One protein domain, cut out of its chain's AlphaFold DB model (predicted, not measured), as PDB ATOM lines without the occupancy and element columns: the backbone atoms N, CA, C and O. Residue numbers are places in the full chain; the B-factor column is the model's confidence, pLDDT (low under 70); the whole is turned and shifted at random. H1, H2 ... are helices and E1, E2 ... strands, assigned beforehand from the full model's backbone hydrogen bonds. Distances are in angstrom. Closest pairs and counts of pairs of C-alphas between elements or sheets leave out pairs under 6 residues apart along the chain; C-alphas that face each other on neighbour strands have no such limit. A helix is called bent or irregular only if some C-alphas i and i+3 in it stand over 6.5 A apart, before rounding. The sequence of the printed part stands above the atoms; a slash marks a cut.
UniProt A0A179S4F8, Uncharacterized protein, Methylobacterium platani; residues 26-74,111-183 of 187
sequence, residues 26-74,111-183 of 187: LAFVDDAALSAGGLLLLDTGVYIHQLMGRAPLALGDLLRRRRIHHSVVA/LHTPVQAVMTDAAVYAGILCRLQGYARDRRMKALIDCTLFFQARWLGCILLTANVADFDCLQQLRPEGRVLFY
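What this domain is: This is residues 26 to 74 and 111 to 183 of the 187 residues of an uncharacterized protein of Methylobacterium platani (UniProt A0A179S4F8). A small twisted sheet of four parallel strands has H4 and H5 over one face, and the long H3 crosses H4 beyond them. On the side away from H3, the shorter H1 and H2 only graze the sheet and touch no helix. The printed part has 122 residues, with five named helices and four named strands in the order E1 H1 H2 E2 H3 H4 E3 H5 E4; the sheet's order is E2 E1 E3 E4. The class is mixed, helices and strands, and the whole is compact, with a radius of gyration of the C-alphas of 13.8 A and spans of 37 by 26 by 25 A.

How they stand to each other: Start at the sheet: edge strand E2, residues 68 to 71, then E1, residues 40 to 42, E3, residues 159 to 162, and edge strand E4, residues 180 to 182. Within hydrogen-bond range you find N 69 and O 40 at 2.7 A between E2 and E1, N 41 and O 159 at 2.9 A between E1 and E3, and N 181 and O 160 at 2.8 A between E3 and E4. H4, residues 137 to 155, and H5, residues 165 to 174, are on the same face: two layers, helices on one face of a sheet. H4, at a height over the sheet of 10.0 A, lies over E1 and runs along the strands, at 19 degrees to E1 on the local plane. H4 and H5 touch at a steep tilt of 59 degrees, closest at the C-alphas of Cys 147 and Leu 171, 7.4 A, with H4's residues 143 to 150 alone. H3, residues 116 to 133, is not on the sheet; it touches H4 at a steep tilt of 46 degrees, opposite ways, closest at the C-alphas of Ala 122 and Cys 147, 4.8 A. H1, residues 44 to 51, only grazes the sheet with residues 44 to 47, and H2, residues 57 to 65, with residues 59 to 63. E1, H1 H2, E2 and E3, H5, E4 are strand-helix-strand units, parallel neighbour strands with helices between, each with a right-handed crossover. Every O i to N i+4 pair is within hydrogen-bond range in H1, H2 and H3; H4 has 13 of 15 and H5 5 of 6.

Where its parts are: Find C-alpha 40 at (33.594, -11.202, -43.276), where E1 begins. From C-alpha 137 at (25.427, 9.413, -23.209), H4 runs 27.9 A; it is only just irregular, with C-alphas 138 and 141 6.7 A apart. H3 is 25.7 A long and H5 14.1 A. E4 ends at C-alpha 182, (27.061, -2.036, -46.123).

The domain as a whole: The C-alphas farthest apart, those of Ala 36 and Arg 137, are 39.1 A apart. Residues 75 to 110 are not printed, and C-alphas 74 and 111 are 9.9 A apart across the cut. The links that are printed whole are tight. Look at residues 32 to 36 for pLDDT under 70.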
ATOM      1  N   LEU A  26      30.301   4.431 -51.278       93.75
ATOM      2  CA  LEU A  26      30.299   3.386 -50.266       93.75
ATOM      3  C   LEU A  26      30.091   2.016 -50.907       93.75
ATOM      4  O   LEU A  26      29.428   1.870 -51.927       93.75
ATOM      5  N   ALA A  27      30.653   0.996 -50.269       92.38
ATOM      6  CA  ALA A  27      30.554  -0.380 -50.722       92.38
ATOM      7  C   ALA A  27      29.269  -1.031 -50.197       92.38
ATOM      8  O   ALA A  27      29.178  -1.257 -48.988       92.38
ATOM      9  N   PHE A  28      28.317  -1.383 -51.068       92.81
ATOM     10  CA  PHE A  28      27.093  -2.089 -50.672       92.81
ATOM     11  C   PHE A  28      27.004  -3.526 -51.216       92.81
ATOM     12  O   PHE A  28      27.625  -3.892 -52.210       92.81
ATOM     13  N   VAL A  29      26.243  -4.382 -50.521       89.31
ATOM     14  CA  VAL A  29      26.069  -5.812 -50.855       89.31
ATOM     15  C   VAL A  29      25.409  -6.040 -52.221       89.31
ATOM     16  O   VAL A  29      25.687  -7.052 -52.863       89.31
ATOM     17  N   ASP A  30      24.534  -5.139 -52.662       80.88
ATOM     18  CA  ASP A  30      23.816  -5.211 -53.939       80.88
ATOM     19  C   ASP A  30      24.659  -4.782 -55.153       80.88
ATOM     20  O   ASP A  30      24.260  -5.028 -56.292       80.88
ATOM     21  N   ASP A  31      25.863  -4.251 -54.935       76.88
ATOM     22  CA  ASP A  31      26.796  -3.950 -56.015       76.88
ATOM     23  C   ASP A  31      27.504  -5.234 -56.490       76.88
ATOM     24  O   ASP A  31      28.357  -5.814 -55.806       76.88
ATOM     25  N   ALA A  32      27.180  -5.673 -57.711       54.84
ATOM     26  CA  ALA A  32      27.656  -6.926 -58.321       54.84
ATOM     27  C   ALA A  32      29.195  -7.084 -58.383       54.84
ATOM     28  O   ALA A  32      29.701  -8.199 -58.511       54.84
ATOM     29  N   ALA A  33      29.958  -5.991 -58.275       56.03
ATOM     30  CA  ALA A  33      31.423  -6.015 -58.252       56.03
ATOM     31  C   ALA A  33      32.008  -6.405 -56.877       56.03
ATOM     32  O   ALA A  33      33.119  -6.930 -56.799       56.03
ATOM     33  N   LEU A  34      31.262  -6.187 -55.788       60.66
ATOM     34  CA  LEU A  34      31.719  -6.389 -54.406       60.66
ATOM     35  C   LEU A  34      31.406  -7.792 -53.861       60.66
ATOM     36  O   LEU A  34      31.815  -8.148 -52.752       60.66
ATOM     37  N   SER A  35      30.738  -8.626 -54.662       52.31
ATOM     38  CA  SER A  35      30.419 -10.023 -54.344       52.31
ATOM     39  C   SER A  35      31.618 -10.979 -54.517       52.31
ATOM     40  O   SER A  35      31.558 -12.125 -54.064       52.31
ATOM     41  N   ALA A  36      32.738 -10.527 -55.104       55.56
ATOM     42  CA  ALA A  36      33.988 -11.293 -55.227       55.56
ATOM     43  C   ALA A  36      34.894 -11.143 -53.986       55.56
ATOM     44  O   ALA A  36      34.949 -10.080 -53.387       55.56
ATOM     45  N   GLY A  37      35.529 -12.239 -53.531       73.62
ATOM     46  CA  GLY A  37      36.571 -12.370 -52.465       73.62
ATOM     47  C   GLY A  37      36.492 -11.640 -51.087       73.62
ATOM     48  O   GLY A  37      36.143 -10.473 -50.995       73.62
ATOM     49  N   GLY A  38      36.880 -12.320 -49.994       82.44
ATOM     50  CA  GLY A  38      37.129 -11.707 -48.672       82.44
ATOM     51  C   GLY A  38      36.482 -12.428 -47.480       82.44
ATOM     52  O   GLY A  38      35.404 -13.006 -47.600       82.44
ATOM     53  N   LEU A  39      37.151 -12.405 -46.324       93.94
ATOM     54  CA  LEU A  39      36.590 -12.856 -45.044       93.94
ATOM     55  C   LEU A  39      35.658 -11.770 -44.488       93.94
ATOM     56  O   LEU A  39      35.994 -10.590 -44.571       93.94
ATOM     57  N   LEU A  40      34.517 -12.147 -43.913       96.56
ATOM     58  CA  LEU A  40      33.594 -11.202 -43.276       96.56
ATOM     59  C   LEU A  40      33.707 -11.273 -41.755       96.56
ATOM     60  O   LEU A  40      33.816 -12.366 -41.216       96.56
ATOM     61  N   LEU A  41      33.607 -10.133 -41.073       98.31
ATOM     62  CA  LEU A  41      33.254 -10.071 -39.654       98.31
ATOM     63  C   LEU A  41      31.858  -9.453 -39.561       98.31
ATOM     64  O   LEU A  41      31.618  -8.404 -40.158       98.31
ATOM     65  N   LEU A  42      30.932 -10.104 -38.859       98.12
ATOM     66  CA  LEU A  42      29.573  -9.576 -38.725       98.12
ATOM     67  C   LEU A  42      29.479  -8.563 -37.587       98.12
ATOM     68  O   LEU A  42      29.901  -8.851 -36.466       98.12
ATOM     69  N   ASP A  43      28.855  -7.426 -37.879       97.75
ATOM     70  CA  ASP A  43      28.280  -6.539 -36.875       97.75
ATOM     71  C   ASP A  43      27.084  -7.209 -36.169       97.75
ATOM     72  O   ASP A  43      26.370  -8.027 -36.760       97.75
ATOM     73  N   THR A  44      26.827  -6.841 -34.916       96.50
ATOM     74  CA  THR A  44      25.698  -7.321 -34.105       96.50
ATOM     75  C   THR A  44      24.361  -7.096 -34.804       96.50
ATOM     76  O   THR A  44      23.505  -7.986 -34.829       96.50
ATOM     77  N   GLY A  45      24.206  -5.945 -35.470       96.12
ATOM     78  CA  GLY A  45      23.005  -5.622 -36.244       96.12
ATOM     79  C   GLY A  45      22.667  -6.665 -37.317       96.12
ATOM     80  O   GLY A  45      21.494  -6.878 -37.609       96.12
ATOM     81  N   VAL A  46      23.658  -7.383 -37.863       97.00
ATOM     82  CA  VAL A  46      23.436  -8.459 -38.847       97.00
ATOM     83  C   VAL A  46      22.677  -9.637 -38.245       97.00
ATOM     84  O   VAL A  46      21.780 -10.184 -38.889       97.00
ATOM     85  N   TYR A  47      23.007 -10.044 -37.020       96.88
ATOM     86  CA  TYR A  47      22.295 -11.136 -36.350       96.88
ATOM     87  C   TYR A  47      20.868 -10.711 -36.008       96.88
ATOM     88  O   TYR A  47      19.926 -11.454 -36.279       96.88
ATOM     89  N   ILE A  48      20.707  -9.490 -35.491       95.00
ATOM     90  CA  ILE A  48      19.399  -8.929 -35.132       95.00
ATOM     91  C   ILE A  48      18.499  -8.843 -36.367       95.00
ATOM     92  O   ILE A  48      17.374  -9.332 -36.340       95.00
ATOM     93  N   HIS A  49      18.988  -8.293 -37.480       95.50
ATOM     94  CA  HIS A  49      18.190  -8.198 -38.701       95.50
ATOM     95  C   HIS A  49      17.825  -9.568 -39.278       95.50
ATOM     96  O   HIS A  49      16.720  -9.716 -39.791       95.50
ATOM     97  N   GLN A  50      18.687 -10.584 -39.165       93.94
ATOM     98  CA  GLN A  50      18.320 -11.951 -39.554       93.94
ATOM     99  C   GLN A  50      17.212 -12.523 -38.662       93.94
ATOM    100  O   GLN A  50      16.222 -13.028 -39.184       93.94
ATOM    101  N   LEU A  51      17.334 -12.387 -37.337       94.12
ATOM    102  CA  LEU A  51      16.317 -12.846 -36.385       94.12
ATOM    103  C   LEU A  51      14.966 -12.146 -36.580       94.12
ATOM    104  O   LEU A  51      13.922 -12.767 -36.419       94.12
ATOM    105  N   MET A  52      14.981 -10.868 -36.958       92.44
ATOM    106  CA  MET A  52      13.773 -10.087 -37.237       92.44
ATOM    107  C   MET A  52      13.187 -10.330 -38.637       92.44
ATOM    108  O   MET A  52      12.194  -9.696 -38.983       92.44
ATOM    109  N   GLY A  53      13.808 -11.170 -39.475       93.25
ATOM    110  CA  GLY A  53      13.394 -11.341 -40.873       93.25
ATOM    111  C   GLY A  53      13.599 -10.089 -41.739       93.25
ATOM    112  O   GLY A  53      12.961  -9.943 -42.776       93.25
ATOM    113  N   ARG A  54      14.486  -9.178 -41.318       94.69
ATOM    114  CA  ARG A  54      14.811  -7.903 -41.983       94.69
ATOM    115  C   ARG A  54      16.089  -7.942 -42.820       94.69
ATOM    116  O   ARG A  54      16.493  -6.929 -43.387       94.69
ATOM    117  N   ALA A  55      16.764  -9.084 -42.886       90.38
ATOM    118  CA  ALA A  55      17.918  -9.266 -43.756       90.38
ATOM    119  C   ALA A  55      17.469  -9.319 -45.233       90.38
ATOM    120  O   ALA A  55      16.625 -10.153 -45.568       90.38
ATOM    121  N   PRO A  56      18.015  -8.481 -46.135       91.12
ATOM    122  CA  PRO A  56      17.662  -8.539 -47.551       91.12
ATOM    123  C   PRO A  56      18.146  -9.850 -48.191       91.12
ATOM    124  O   PRO A  56      19.134 -10.444 -47.752       91.12
ATOM    125  N   LEU A  57      17.501 -10.287 -49.278       88.50
ATOM    126  CA  LEU A  57      17.847 -11.546 -49.961       88.50
ATOM    127  C   LEU A  57      19.324 -11.604 -50.384       88.50
ATOM    128  O   LEU A  57      19.994 -12.611 -50.146       88.50
ATOM    129  N   ALA A  58      19.851 -10.496 -50.914       88.38
ATOM    130  CA  ALA A  58      21.250 -10.376 -51.319       88.38
ATOM    131  C   ALA A  58      22.232 -10.608 -50.153       88.38
ATOM    132  O   ALA A  58      23.300 -11.192 -50.343       88.38
ATOM    133  N   LEU A  59      21.857 -10.225 -48.923       91.38
ATOM    134  CA  LEU A  59      22.653 -10.515 -47.728       91.38
ATOM    135  C   LEU A  59      22.679 -12.020 -47.440       91.38
ATOM    136  O   LEU A  59      23.745 -12.573 -47.178       91.38
ATOM    137  N   GLY A  60      21.535 -12.700 -47.541       89.56
ATOM    138  CA  GLY A  60      21.463 -14.154 -47.369       89.56
ATOM    139  C   GLY A  60      22.341 -14.914 -48.371       89.56
ATOM    140  O   GLY A  60      23.057 -15.842 -47.988       89.56
ATOM    141  N   ASP A  61      22.337 -14.500 -49.639       87.94
ATOM    142  CA  ASP A  61      23.206 -15.077 -50.672       87.94
ATOM    143  C   ASP A  61      24.692 -14.838 -50.395       87.94
ATOM    144  O   ASP A  61      25.506 -15.756 -50.542       87.94
ATOM    145  N   LEU A  62      25.051 -13.632 -49.956       90.38
ATOM    146  CA  LEU A  62      26.418 -13.291 -49.585       90.38
ATOM    147  C   LEU A  62      26.917 -14.166 -48.429       90.38
ATOM    148  O   LEU A  62      28.003 -14.745 -48.517       90.38
ATOM    149  N   LEU A  63      26.123 -14.292 -47.363       91.25
ATOM    150  CA  LEU A  63      26.479 -15.063 -46.171       91.25
ATOM    151  C   LEU A  63      26.676 -16.556 -46.484       91.25
ATOM    152  O   LEU A  63      27.548 -17.188 -45.891       91.25
ATOM    153  N   ARG A  64      25.950 -17.111 -47.464       89.44
ATOM    154  CA  ARG A  64      26.160 -18.494 -47.936       89.44
ATOM    155  C   ARG A  64      27.456 -18.688 -48.725       89.44
ATOM    156  O   ARG A  64      28.012 -19.783 -48.721       89.44
ATOM    157  N   ARG A  65      27.930 -17.654 -49.426       88.38
ATOM    158  CA  ARG A  65      29.100 -17.730 -50.325       88.38
ATOM    159  C   ARG A  65      30.413 -17.329 -49.649       88.38
ATOM    160  O   ARG A  65      31.488 -17.679 -50.132       88.38
ATOM    161  N   ARG A  66      30.346 -16.561 -48.560       89.25
ATOM    162  CA  ARG A  66      31.502 -15.982 -47.865       89.25
ATOM    163  C   ARG A  66      31.889 -16.792 -46.635       89.25
ATOM    164  O   ARG A  66      31.056 -17.364 -45.942       89.25
ATOM    165  N   ARG A  67      33.179 -16.764 -46.296       93.31
ATOM    166  CA  ARG A  67      33.642 -17.223 -44.982       93.31
ATOM    167  C   ARG A  67      33.356 -16.137 -43.950       93.31
ATOM    168  O   ARG A  67      33.855 -15.020 -44.074       93.31
ATOM    169  N   ILE A  68      32.570 -16.497 -42.943       96.00
ATOM    170  CA  ILE A  68      32.126 -15.600 -41.879       96.00
ATOM    171  C   ILE A  68      32.951 -15.852 -40.620       96.00
ATOM    172  O   ILE A  68      33.108 -16.994 -40.195       96.00
ATOM    173  N   HIS A  69      33.444 -14.780 -40.027       98.31
ATOM    174  CA  HIS A  69      34.017 -14.721 -38.698       98.31
ATOM    175  C   HIS A  69      33.095 -13.933 -37.772       98.31
ATOM    176  O   HIS A  69      32.298 -13.094 -38.199       98.31
ATOM    177  N   HIS A  70      33.225 -14.213 -36.483       98.56
ATOM    178  CA  HIS A  70      32.371 -13.693 -35.432       98.56
ATOM    179  C   HIS A  70      33.241 -13.071 -34.344       98.56
ATOM    180  O   HIS A  70      34.343 -13.544 -34.062       98.56
ATOM    181  N   SER A  71      32.743 -12.005 -33.727       98.62
ATOM    182  CA  SER A  71      33.379 -11.392 -32.567       98.62
ATOM    183  C   SER A  71      32.663 -11.828 -31.299       98.62
ATOM    184  O   SER A  71      31.433 -11.805 -31.253       98.62
ATOM    185  N   VAL A  72      33.417 -12.139 -30.243       98.25
ATOM    186  CA  VAL A  72      32.827 -12.305 -28.905       98.25
ATOM    187  C   VAL A  72      32.113 -11.038 -28.432       98.25
ATOM    188  O   VAL A  72      31.184 -11.155 -27.651       98.25
ATOM    189  N   VAL A  73      32.483  -9.851 -28.929       98.12
ATOM    190  CA  VAL A  73      31.807  -8.585 -28.597       98.12
ATOM    191  C   VAL A  73      30.398  -8.557 -29.185       98.12
ATOM    192  O   VAL A  73      29.450  -8.225 -28.481       98.12
ATOM    193  N   ALA A  74      30.234  -9.008 -30.431       98.06
ATOM    194  CA  ALA A  74      28.908  -9.140 -31.029       98.06
ATOM    195  C   ALA A  74      28.062 -10.196 -30.298       98.06
ATOM    196  O   ALA A  74      26.881  -9.994 -30.029       98.06
ATOM    197  N   LEU A 111      35.033 -17.838 -34.025       98.56
ATOM    198  CA  LEU A 111      34.731 -16.889 -32.962       98.56
ATOM    199  C   LEU A 111      36.030 -16.319 -32.392       98.56
ATOM    200  O   LEU A 111      36.899 -17.063 -31.946       98.56
ATOM    201  N   HIS A 112      36.154 -14.993 -32.392       98.50
ATOM    202  CA  HIS A 112      37.398 -14.312 -32.045       98.50
ATOM    203  C   HIS A 112      37.227 -13.323 -30.903       98.50
ATOM    204  O   HIS A 112      36.302 -12.503 -30.895       98.50
ATOM    205  N   THR A 113      38.198 -13.323 -29.994       98.50
ATOM    206  CA  THR A 113      38.341 -12.316 -28.941       98.50
ATOM    207  C   THR A 113      39.217 -11.160 -29.430       98.50
ATOM    208  O   THR A 113      40.304 -11.418 -29.954       98.50
ATOM    209  N   PRO A 114      38.792  -9.889 -29.282       97.88
ATOM    210  CA  PRO A 114      39.657  -8.753 -29.562       97.88
ATOM    211  C   PRO A 114      40.931  -8.805 -28.719       97.88
ATOM    212  O   PRO A 114      40.884  -8.968 -27.499       97.88
ATOM    213  N   VAL A 115      42.079  -8.622 -29.364       96.69
ATOM    214  CA  VAL A 115      43.356  -8.486 -28.657       96.69
ATOM    215  C   VAL A 115      43.477  -7.103 -28.018       96.69
ATOM    216  O   VAL A 115      42.814  -6.151 -28.428       96.69
ATOM    217  N   GLN A 116      44.391  -6.956 -27.057       95.94
ATOM    218  CA  GLN A 116      44.613  -5.695 -26.341       95.94
ATOM    219  C   GLN A 116      44.775  -4.484 -27.277       95.94
ATOM    220  O   GLN A 116      44.173  -3.445 -27.028       95.94
ATOM    221  N   ALA A 117      45.552  -4.616 -28.358       93.62
ATOM    222  CA  ALA A 117      45.790  -3.521 -29.303       93.62
ATOM    223  C   ALA A 117      44.502  -3.040 -29.999       93.62
ATOM    224  O   ALA A 117      44.316  -1.841 -30.190       93.62
ATOM    225  N   VAL A 118      43.591  -3.965 -30.324       96.44
ATOM    226  CA  VAL A 118      42.272  -3.640 -30.888       96.44
ATOM    227  C   VAL A 118      41.458  -2.839 -29.878       96.44
ATOM    228  O   VAL A 118      40.911  -1.799 -30.228       96.44
ATOM    229  N   MET A 119      41.427  -3.288 -28.622       97.06
ATOM    230  CA  MET A 119      40.662  -2.631 -27.558       97.06
ATOM    231  C   MET A 119      41.163  -1.208 -27.282       97.06
ATOM    232  O   MET A 119      40.362  -0.287 -27.128       97.06
ATOM    233  N   THR A 120      42.484  -1.008 -27.235       95.81
ATOM    234  CA  THR A 120      43.061   0.311 -26.943       95.81
ATOM    235  C   THR A 120      42.832   1.308 -28.074       95.81
ATOM    236  O   THR A 120      42.468   2.452 -27.804       95.81
ATOM    237  N   ASP A 121      42.993   0.882 -29.330       95.06
ATOM    238  CA  ASP A 121      42.745   1.753 -30.484       95.06
ATOM    239  C   ASP A 121      41.250   2.085 -30.606       95.06
ATOM    240  O   ASP A 121      40.887   3.248 -30.790       95.06
ATOM    241  N   ALA A 122      40.376   1.093 -30.411       96.88
ATOM    242  CA  ALA A 122      38.932   1.293 -30.428       96.88
ATOM    243  C   ALA A 122      38.468   2.324 -29.389       96.88
ATOM    244  O   ALA A 122      37.630   3.166 -29.704       96.88
ATOM    245  N   ALA A 123      39.040   2.312 -28.180       95.94
ATOM    246  CA  ALA A 123      38.692   3.268 -27.131       95.94
ATOM    247  C   ALA A 123      39.009   4.722 -27.515       95.94
ATOM    248  O   ALA A 123      38.174   5.610 -27.322       95.94
ATOM    249  N   VAL A 124      40.186   4.965 -28.103       95.31
ATOM    250  CA  VAL A 124      40.574   6.298 -28.592       95.31
ATOM    251  C   VAL A 124      39.615   6.764 -29.683       95.31
ATOM    252  O   VAL A 124      39.078   7.872 -29.619       95.31
ATOM    253  N   TYR A 125      39.355   5.901 -30.660       95.75
ATOM    254  CA  TYR A 125      38.485   6.214 -31.789       95.75
ATOM    255  C   TYR A 125      37.042   6.481 -31.377       95.75
ATOM    256  O   TYR A 125      36.438   7.439 -31.858       95.75
ATOM    257  N   ALA A 126      36.514   5.698 -30.439       95.94
ATOM    258  CA  ALA A 126      35.178   5.898 -29.902       95.94
ATOM    259  C   ALA A 126      35.048   7.265 -29.224       95.94
ATOM    260  O   ALA A 126      34.074   7.982 -29.458       95.94
ATOM    261  N   GLY A 127      36.049   7.666 -28.432       94.44
ATOM    262  CA  GLY A 127      36.091   8.988 -27.804       94.44
ATOM    263  C   GLY A 127      36.124  10.125 -28.828       94.44
ATOM    264  O   GLY A 127      35.386  11.104 -28.694       94.44
ATOM    265  N   ILE A 128      36.926   9.970 -29.884       93.75
ATOM    266  CA  ILE A 128      37.016  10.949 -30.973       93.75
ATOM    267  C   ILE A 128      35.684  11.045 -31.714       93.75
ATOM    268  O   ILE A 128      35.173  12.151 -31.862       93.75
ATOM    269  N   LEU A 129      35.061   9.930 -32.097       93.50
ATOM    270  CA  LEU A 129      33.736   9.954 -32.722       93.50
ATOM    271  C   LEU A 129      32.685  10.627 -31.847       93.50
ATOM    272  O   LEU A 129      31.949  11.481 -32.336       93.50
ATOM    273  N   CYS A 130      32.646  10.296 -30.552       94.06
ATOM    274  CA  CYS A 130      31.714  10.923 -29.619       94.06
ATOM    275  C   CYS A 130      31.878  12.449 -29.606       94.06
ATOM    276  O   CYS A 130      30.878  13.166 -29.587       94.06
ATOM    277  N   ARG A 131      33.126  12.937 -29.645       92.88
ATOM    278  CA  ARG A 131      33.451  14.365 -29.723       92.88
ATOM    279  C   ARG A 131      33.036  14.979 -31.063       92.88
ATOM    280  O   ARG A 131      32.410  16.030 -31.059       92.88
ATOM    281  N   LEU A 132      33.374  14.342 -32.186       92.75
ATOM    282  CA  LEU A 132      33.141  14.893 -33.528       92.75
ATOM    283  C   LEU A 132      31.661  14.890 -33.930       92.75
ATOM    284  O   LEU A 132      31.209  15.808 -34.608       92.75
ATOM    285  N   GLN A 133      30.912  13.864 -33.525       93.00
ATOM    286  CA  GLN A 133      29.514  13.662 -33.919       93.00
ATOM    287  C   GLN A 133      28.507  14.051 -32.829       93.00
ATOM    288  O   GLN A 133      27.304  14.014 -33.074       93.00
ATOM    289  N   GLY A 134      28.974  14.439 -31.637       91.38
ATOM    290  CA  GLY A 134      28.110  14.908 -30.552       91.38
ATOM    291  C   GLY A 134      27.219  13.814 -29.959       91.38
ATOM    292  O   GLY A 134      26.049  14.060 -29.672       91.38
ATOM    293  N   TYR A 135      27.743  12.598 -29.785       90.19
ATOM    294  CA  TYR A 135      26.948  11.474 -29.282       90.19
ATOM    295  C   TYR A 135      26.437  11.700 -27.850       90.19
ATOM    296  O   TYR A 135      27.199  12.002 -26.919       90.19
ATOM    297  N   ALA A 136      25.136  11.461 -27.675       87.25
ATOM    298  CA  ALA A 136      24.476  11.397 -26.377       87.25
ATOM    299  C   ALA A 136      25.024  10.242 -25.518       87.25
ATOM    300  O   ALA A 136      25.682   9.324 -26.014       87.25
ATOM    301  N   ARG A 137      24.800  10.311 -24.199       84.88
ATOM    302  CA  ARG A 137      25.427   9.413 -23.209       84.88
ATOM    303  C   ARG A 137      25.127   7.931 -23.468       84.88
ATOM    304  O   ARG A 137      26.023   7.105 -23.329       84.88
ATOM    305  N   ASP A 138      23.900   7.624 -23.860       85.81
ATOM    306  CA  ASP A 138      23.403   6.295 -24.226       85.81
ATOM    307  C   ASP A 138      24.078   5.724 -25.486       85.81
ATOM    308  O   ASP A 138      24.289   4.517 -25.592       85.81
ATOM    309  N   ARG A 139      24.514   6.585 -26.413       89.56
ATOM    310  CA  ARG A 139      25.195   6.186 -27.657       89.56
ATOM    311  C   ARG A 139      26.699   5.963 -27.507       89.56
ATOM    312  O   ARG A 139      27.308   5.359 -28.387       89.56
ATOM    313  N   ARG A 140      27.318   6.402 -26.405       92.56
ATOM    314  CA  ARG A 140      28.781   6.300 -26.218       92.56
ATOM    315  C   ARG A 140      29.268   4.865 -26.048       92.56
ATOM    316  O   ARG A 140      30.308   4.516 -26.596       92.56
ATOM    317  N   MET A 141      28.519   4.034 -25.317       92.56
ATOM    318  CA  MET A 141      28.873   2.616 -25.167       92.56
ATOM    319  C   MET A 141      28.774   1.893 -26.510       92.56
ATOM    320  O   MET A 141      29.691   1.168 -26.888       92.56
ATOM    321  N   LYS A 142      27.709   2.169 -27.272       93.12
ATOM    322  CA  LYS A 142      27.560   1.637 -28.626       93.12
ATOM    323  C   LYS A 142      28.732   2.041 -29.524       93.12
ATOM    324  O   LYS A 142      29.297   1.194 -30.199       93.12
ATOM    325  N   ALA A 143      29.167   3.300 -29.464       95.44
ATOM    326  CA  ALA A 143      30.325   3.754 -30.232       95.44
ATOM    327  C   ALA A 143      31.609   2.973 -29.896       95.44
ATOM    328  O   ALA A 143      32.382   2.659 -30.798       95.44
ATOM    329  N   LEU A 144      31.838   2.631 -28.621       96.88
ATOM    330  CA  LEU A 144      32.982   1.808 -28.210       96.88
ATOM    331  C   LEU A 144      32.919   0.396 -28.799       96.88
ATOM    332  O   LEU A 144      33.927  -0.123 -29.283       96.88
ATOM    333  N   ILE A 145      31.736  -0.210 -28.770       96.81
ATOM    334  CA  ILE A 145      31.476  -1.528 -29.344       96.81
ATOM    335  C   ILE A 145      31.690  -1.506 -30.863       96.81
ATOM    336  O   ILE A 145      32.486  -2.296 -31.371       96.81
ATOM    337  N   ASP A 146      31.076  -0.552 -31.567       97.44
ATOM    338  CA  ASP A 146      31.200  -0.390 -33.019       97.44
ATOM    339  C   ASP A 146      32.676  -0.192 -33.419       97.44
ATOM    340  O   ASP A 146      33.189  -0.869 -34.315       97.44
ATOM    341  N   CYS A 147      33.419   0.649 -32.686       97.81
ATOM    342  CA  CYS A 147      34.863   0.802 -32.886       97.81
ATOM    343  C   CYS A 147      35.615  -0.516 -32.674       97.81
ATOM    344  O   CYS A 147      36.505  -0.856 -33.453       97.81
ATOM    345  N   THR A 148      35.266  -1.279 -31.639       98.50
ATOM    346  CA  THR A 148      35.928  -2.554 -31.339       98.50
ATOM    347  C   THR A 148      35.727  -3.554 -32.474       98.50
ATOM    348  O   THR A 148      36.698  -4.165 -32.926       98.50
ATOM    349  N   LEU A 149      34.505  -3.665 -33.003       98.56
ATOM    350  CA  LEU A 149      34.193  -4.516 -34.153       98.56
ATOM    351  C   LEU A 149      34.955  -4.076 -35.410       98.56
ATOM    352  O   LEU A 149      35.548  -4.913 -36.094       98.56
ATOM    353  N   PHE A 150      35.021  -2.770 -35.682       98.50
ATOM    354  CA  PHE A 150      35.778  -2.220 -36.808       98.50
ATOM    355  C   PHE A 150      37.275  -2.549 -36.730       98.50
ATOM    356  O   PHE A 150      37.860  -3.076 -37.684       98.50
ATOM    357  N   PHE A 151      37.909  -2.285 -35.584       98.00
ATOM    358  CA  PHE A 151      39.337  -2.557 -35.404       98.00
ATOM    359  C   PHE A 151      39.640  -4.052 -35.377       98.00
ATOM    360  O   PHE A 151      40.677  -4.465 -35.902       98.00
ATOM    361  N   GLN A 152      38.738  -4.876 -34.841       98.44
ATOM    362  CA  GLN A 152      38.888  -6.325 -34.885       98.44
ATOM    363  C   GLN A 152      38.783  -6.859 -36.317       98.44
ATOM    364  O   GLN A 152      39.617  -7.671 -36.715       98.44
ATOM    365  N   ALA A 153      37.819  -6.379 -37.111       98.19
ATOM    366  CA  ALA A 153      37.695  -6.756 -38.519       98.19
ATOM    367  C   ALA A 153      38.984  -6.430 -39.279       98.19
ATOM    368  O   ALA A 153      39.525  -7.285 -39.980       98.19
ATOM    369  N   ARG A 154      39.521  -5.221 -39.071       96.31
ATOM    370  CA  ARG A 154      40.796  -4.799 -39.658       96.31
ATOM    371  C   ARG A 154      41.955  -5.691 -39.208       96.31
ATOM    372  O   ARG A 154      42.755  -6.096 -40.046       96.31
ATOM    373  N   TRP A 155      42.045  -6.009 -37.918       96.62
ATOM    374  CA  TRP A 155      43.102  -6.866 -37.373       96.62
ATOM    375  C   TRP A 155      43.062  -8.287 -37.954       96.62
ATOM    376  O   TRP A 155      44.104  -8.840 -38.287       96.62
ATOM    377  N   LEU A 156      41.864  -8.843 -38.161       96.69
ATOM    378  CA  LEU A 156      41.653 -10.160 -38.773       96.69
ATOM    379  C   LEU A 156      41.807 -10.169 -40.306       96.69
ATOM    380  O   LEU A 156      41.632 -11.217 -40.927       96.69
ATOM    381  N   GLY A 157      42.044  -9.019 -40.946       95.62
ATOM    382  CA  GLY A 157      42.008  -8.917 -42.407       95.62
ATOM    383  C   GLY A 157      40.623  -9.216 -42.999       95.62
ATOM    384  O   GLY A 157      40.514  -9.635 -44.152       95.62
ATOM    385  N   CYS A 158      39.562  -9.005 -42.220       96.94
ATOM    386  CA  CYS A 158      38.173  -9.142 -42.641       96.94
ATOM    387  C   CYS A 158      37.638  -7.839 -43.261       96.94
ATOM    388  O   CYS A 158      38.296  -6.794 -43.266       96.94
ATOM    389  N   ILE A 159      36.437  -7.930 -43.818       96.62
ATOM    390  CA  ILE A 159      35.559  -6.811 -44.152       96.62
ATOM    391  C   ILE A 159      34.437  -6.825 -43.111       96.62
ATOM    392  O   ILE A 159      33.831  -7.875 -42.884       96.62
ATOM    393  N   LEU A 160      34.178  -5.695 -42.458       97.75
ATOM    394  CA  LEU A 160      33.070  -5.592 -41.513       97.75
ATOM    395  C   LEU A 160      31.750  -5.454 -42.280       97.75
ATOM    396  O   LEU A 160      31.625  -4.567 -43.116       97.75
ATOM    397  N   LEU A 161      30.771  -6.308 -41.992       97.56
ATOM    398  CA  LEU A 161      29.443  -6.263 -42.605       97.56
ATOM    399  C   LEU A 161      28.439  -5.622 -41.646       97.56
ATOM    400  O   LEU A 161      28.251  -6.141 -40.549       97.56
ATOM    401  N   THR A 162      27.772  -4.539 -42.053       97.81
ATOM    402  CA  THR A 162      26.861  -3.770 -41.182       97.81
ATOM    403  C   THR A 162      25.768  -3.038 -41.969       97.81
ATOM    404  O   THR A 162      25.929  -2.761 -43.152       97.81
ATOM    405  N   ALA A 163      24.656  -2.704 -41.308       96.75
ATOM    406  CA  ALA A 163      23.669  -1.748 -41.826       96.75
ATOM    407  C   ALA A 163      23.872  -0.325 -41.267       96.75
ATOM    408  O   ALA A 163      23.195   0.614 -41.683       96.75
ATOM    409  N   ASN A 164      24.771  -0.145 -40.292       96.31
ATOM    410  CA  ASN A 164      25.004   1.128 -39.618       96.31
ATOM    411  C   ASN A 164      25.938   2.024 -40.447       96.31
ATOM    412  O   ASN A 164      27.111   2.206 -40.130       96.31
ATOM    413  N   VAL A 165      25.405   2.588 -41.532       96.25
ATOM    414  CA  VAL A 165      26.165   3.475 -42.426       96.25
ATOM    415  C   VAL A 165      26.702   4.694 -41.676       96.25
ATOM    416  O   VAL A 165      27.870   5.030 -41.826       96.25
ATOM    417  N   ALA A 166      25.881   5.323 -40.831       92.56
ATOM    418  CA  ALA A 166      26.212   6.593 -40.187       92.56
ATOM    419  C   ALA A 166      27.506   6.531 -39.356       92.56
ATOM    420  O   ALA A 166      28.380   7.388 -39.503       92.56
ATOM    421  N   ASP A 167      27.645   5.508 -38.508       94.06
ATOM    422  CA  ASP A 167      28.782   5.420 -37.591       94.06
ATOM    423  C   ASP A 167      30.015   4.815 -38.292       94.06
ATOM    424  O   ASP A 167      31.134   5.314 -38.138       94.06
ATOM    425  N   PHE A 168      29.829   3.780 -39.123       97.00
ATOM    426  CA  PHE A 168      30.951   3.101 -39.779       97.00
ATOM    427  C   PHE A 168      31.509   3.846 -40.996       97.00
ATOM    428  O   PHE A 168      32.694   3.685 -41.291       97.00
ATOM    429  N   ASP A 169      30.725   4.697 -41.666       96.94
ATOM    430  CA  ASP A 169      31.269   5.642 -42.647       96.94
ATOM    431  C   ASP A 169      32.226   6.629 -41.962       96.94
ATOM    432  O   ASP A 169      33.373   6.775 -42.381       96.94
ATOM    433  N   CYS A 170      31.809   7.219 -40.835       95.38
ATOM    434  CA  CYS A 170      32.666   8.104 -40.044       95.38
ATOM    435  C   CYS A 170      33.954   7.397 -39.582       95.38
ATOM    436  O   CYS A 170      35.042   7.973 -39.664       95.38
ATOM    437  N   LEU A 171      33.864   6.137 -39.133       95.44
ATOM    438  CA  LEU A 171      35.050   5.340 -38.790       95.44
ATOM    439  C   LEU A 171      35.969   5.112 -39.981       95.44
ATOM    440  O   LEU A 171      37.184   5.253 -39.843       95.44
ATOM    441  N   GLN A 172      35.406   4.780 -41.141       95.38
ATOM    442  CA  GLN A 172      36.184   4.558 -42.351       95.38
ATOM    443  C   GLN A 172      36.859   5.852 -42.836       95.38
ATOM    444  O   GLN A 172      37.996   5.794 -43.289       95.38
ATOM    445  N   GLN A 173      36.240   7.024 -42.657       95.06
ATOM    446  CA  GLN A 173      36.887   8.316 -42.929       95.06
ATOM    447  C   GLN A 173      38.080   8.587 -41.987       95.06
ATOM    448  O   GLN A 173      39.116   9.084 -42.426       95.06
ATOM    449  N   LEU A 174      37.978   8.223 -40.699       93.88
ATOM    450  CA  LEU A 174      39.078   8.364 -39.726       93.88
ATOM    451  C   LEU A 174      40.168   7.286 -39.865       93.88
ATOM    452  O   LEU A 174      41.300   7.467 -39.393       93.88
ATOM    453  N   ARG A 175      39.825   6.134 -40.446       94.19
ATOM    454  CA  ARG A 175      40.729   4.999 -40.663       94.19
ATOM    455  C   ARG A 175      40.439   4.315 -42.010       94.19
ATOM    456  O   ARG A 175      39.817   3.248 -42.028       94.19
ATOM    457  N   PRO A 176      40.927   4.880 -43.130       92.44
ATOM    458  CA  PRO A 176      40.601   4.409 -44.481       92.44
ATOM    459  C   PRO A 176      41.018   2.969 -44.791       92.44
ATOM    460  O   PRO A 176      40.460   2.338 -45.684       92.44
ATOM    461  N   GLU A 177      41.982   2.409 -44.058       91.56
ATOM    462  CA  GLU A 177      42.435   1.029 -44.256       91.56
ATOM    463  C   GLU A 177      41.443  -0.012 -43.707       91.56
ATOM    464  O   GLU A 177      41.598  -1.209 -43.957       91.56
ATOM    465  N   GLY A 178      40.448   0.413 -42.921       93.12
ATOM    466  CA  GLY A 178      39.345  -0.448 -42.513       93.12
ATOM    467  C   GLY A 178      38.345  -0.637 -43.650       93.12
ATOM    468  O   GLY A 178      37.863   0.320 -44.254       93.12
ATOM    469  N   ARG A 179      38.003  -1.894 -43.941       94.44
ATOM    470  CA  ARG A 179      37.032  -2.233 -44.986       94.44
ATOM    471  C   ARG A 179      35.676  -2.512 -44.360       94.44
ATOM    472  O   ARG A 179      35.575  -3.363 -43.475       94.44
ATOM    473  N   VAL A 180      34.654  -1.836 -44.865       96.00
ATOM    474  CA  VAL A 180      33.260  -1.999 -44.457       96.00
ATOM    475  C   VAL A 180      32.433  -2.301 -45.700       96.00
ATOM    476  O   VAL A 180      32.664  -1.706 -46.750       96.00
ATOM    477  N   LEU A 181      31.512  -3.249 -45.576       95.50
ATOM    478  CA  LEU A 181      30.507  -3.586 -46.571       95.50
ATOM    479  C   LEU A 181      29.135  -3.330 -45.952       95.50
ATOM    480  O   LEU A 181      28.808  -3.873 -44.894       95.50
ATOM    481  N   PHE A 182      28.352  -2.488 -46.608       95.81
ATOM    482  CA  PHE A 182      27.061  -2.036 -46.123       95.81
ATOM    483  C   PHE A 182      25.912  -2.818 -46.752       95.81
ATOM    484  O   PHE A 182      26.002  -3.302 -47.876       95.81
ATOM    485  N   TYR A 183      24.795  -2.917 -46.046       94.88
ATOM    486  CA  TYR A 183      23.528  -3.360 -46.619       94.88
ATOM    487  C   TYR A 183      22.381  -2.544 -46.036       94.88
ATOM    488  O   TYR A 183      22.495  -1.964 -44.958       94.88
TER     489      TYR A 183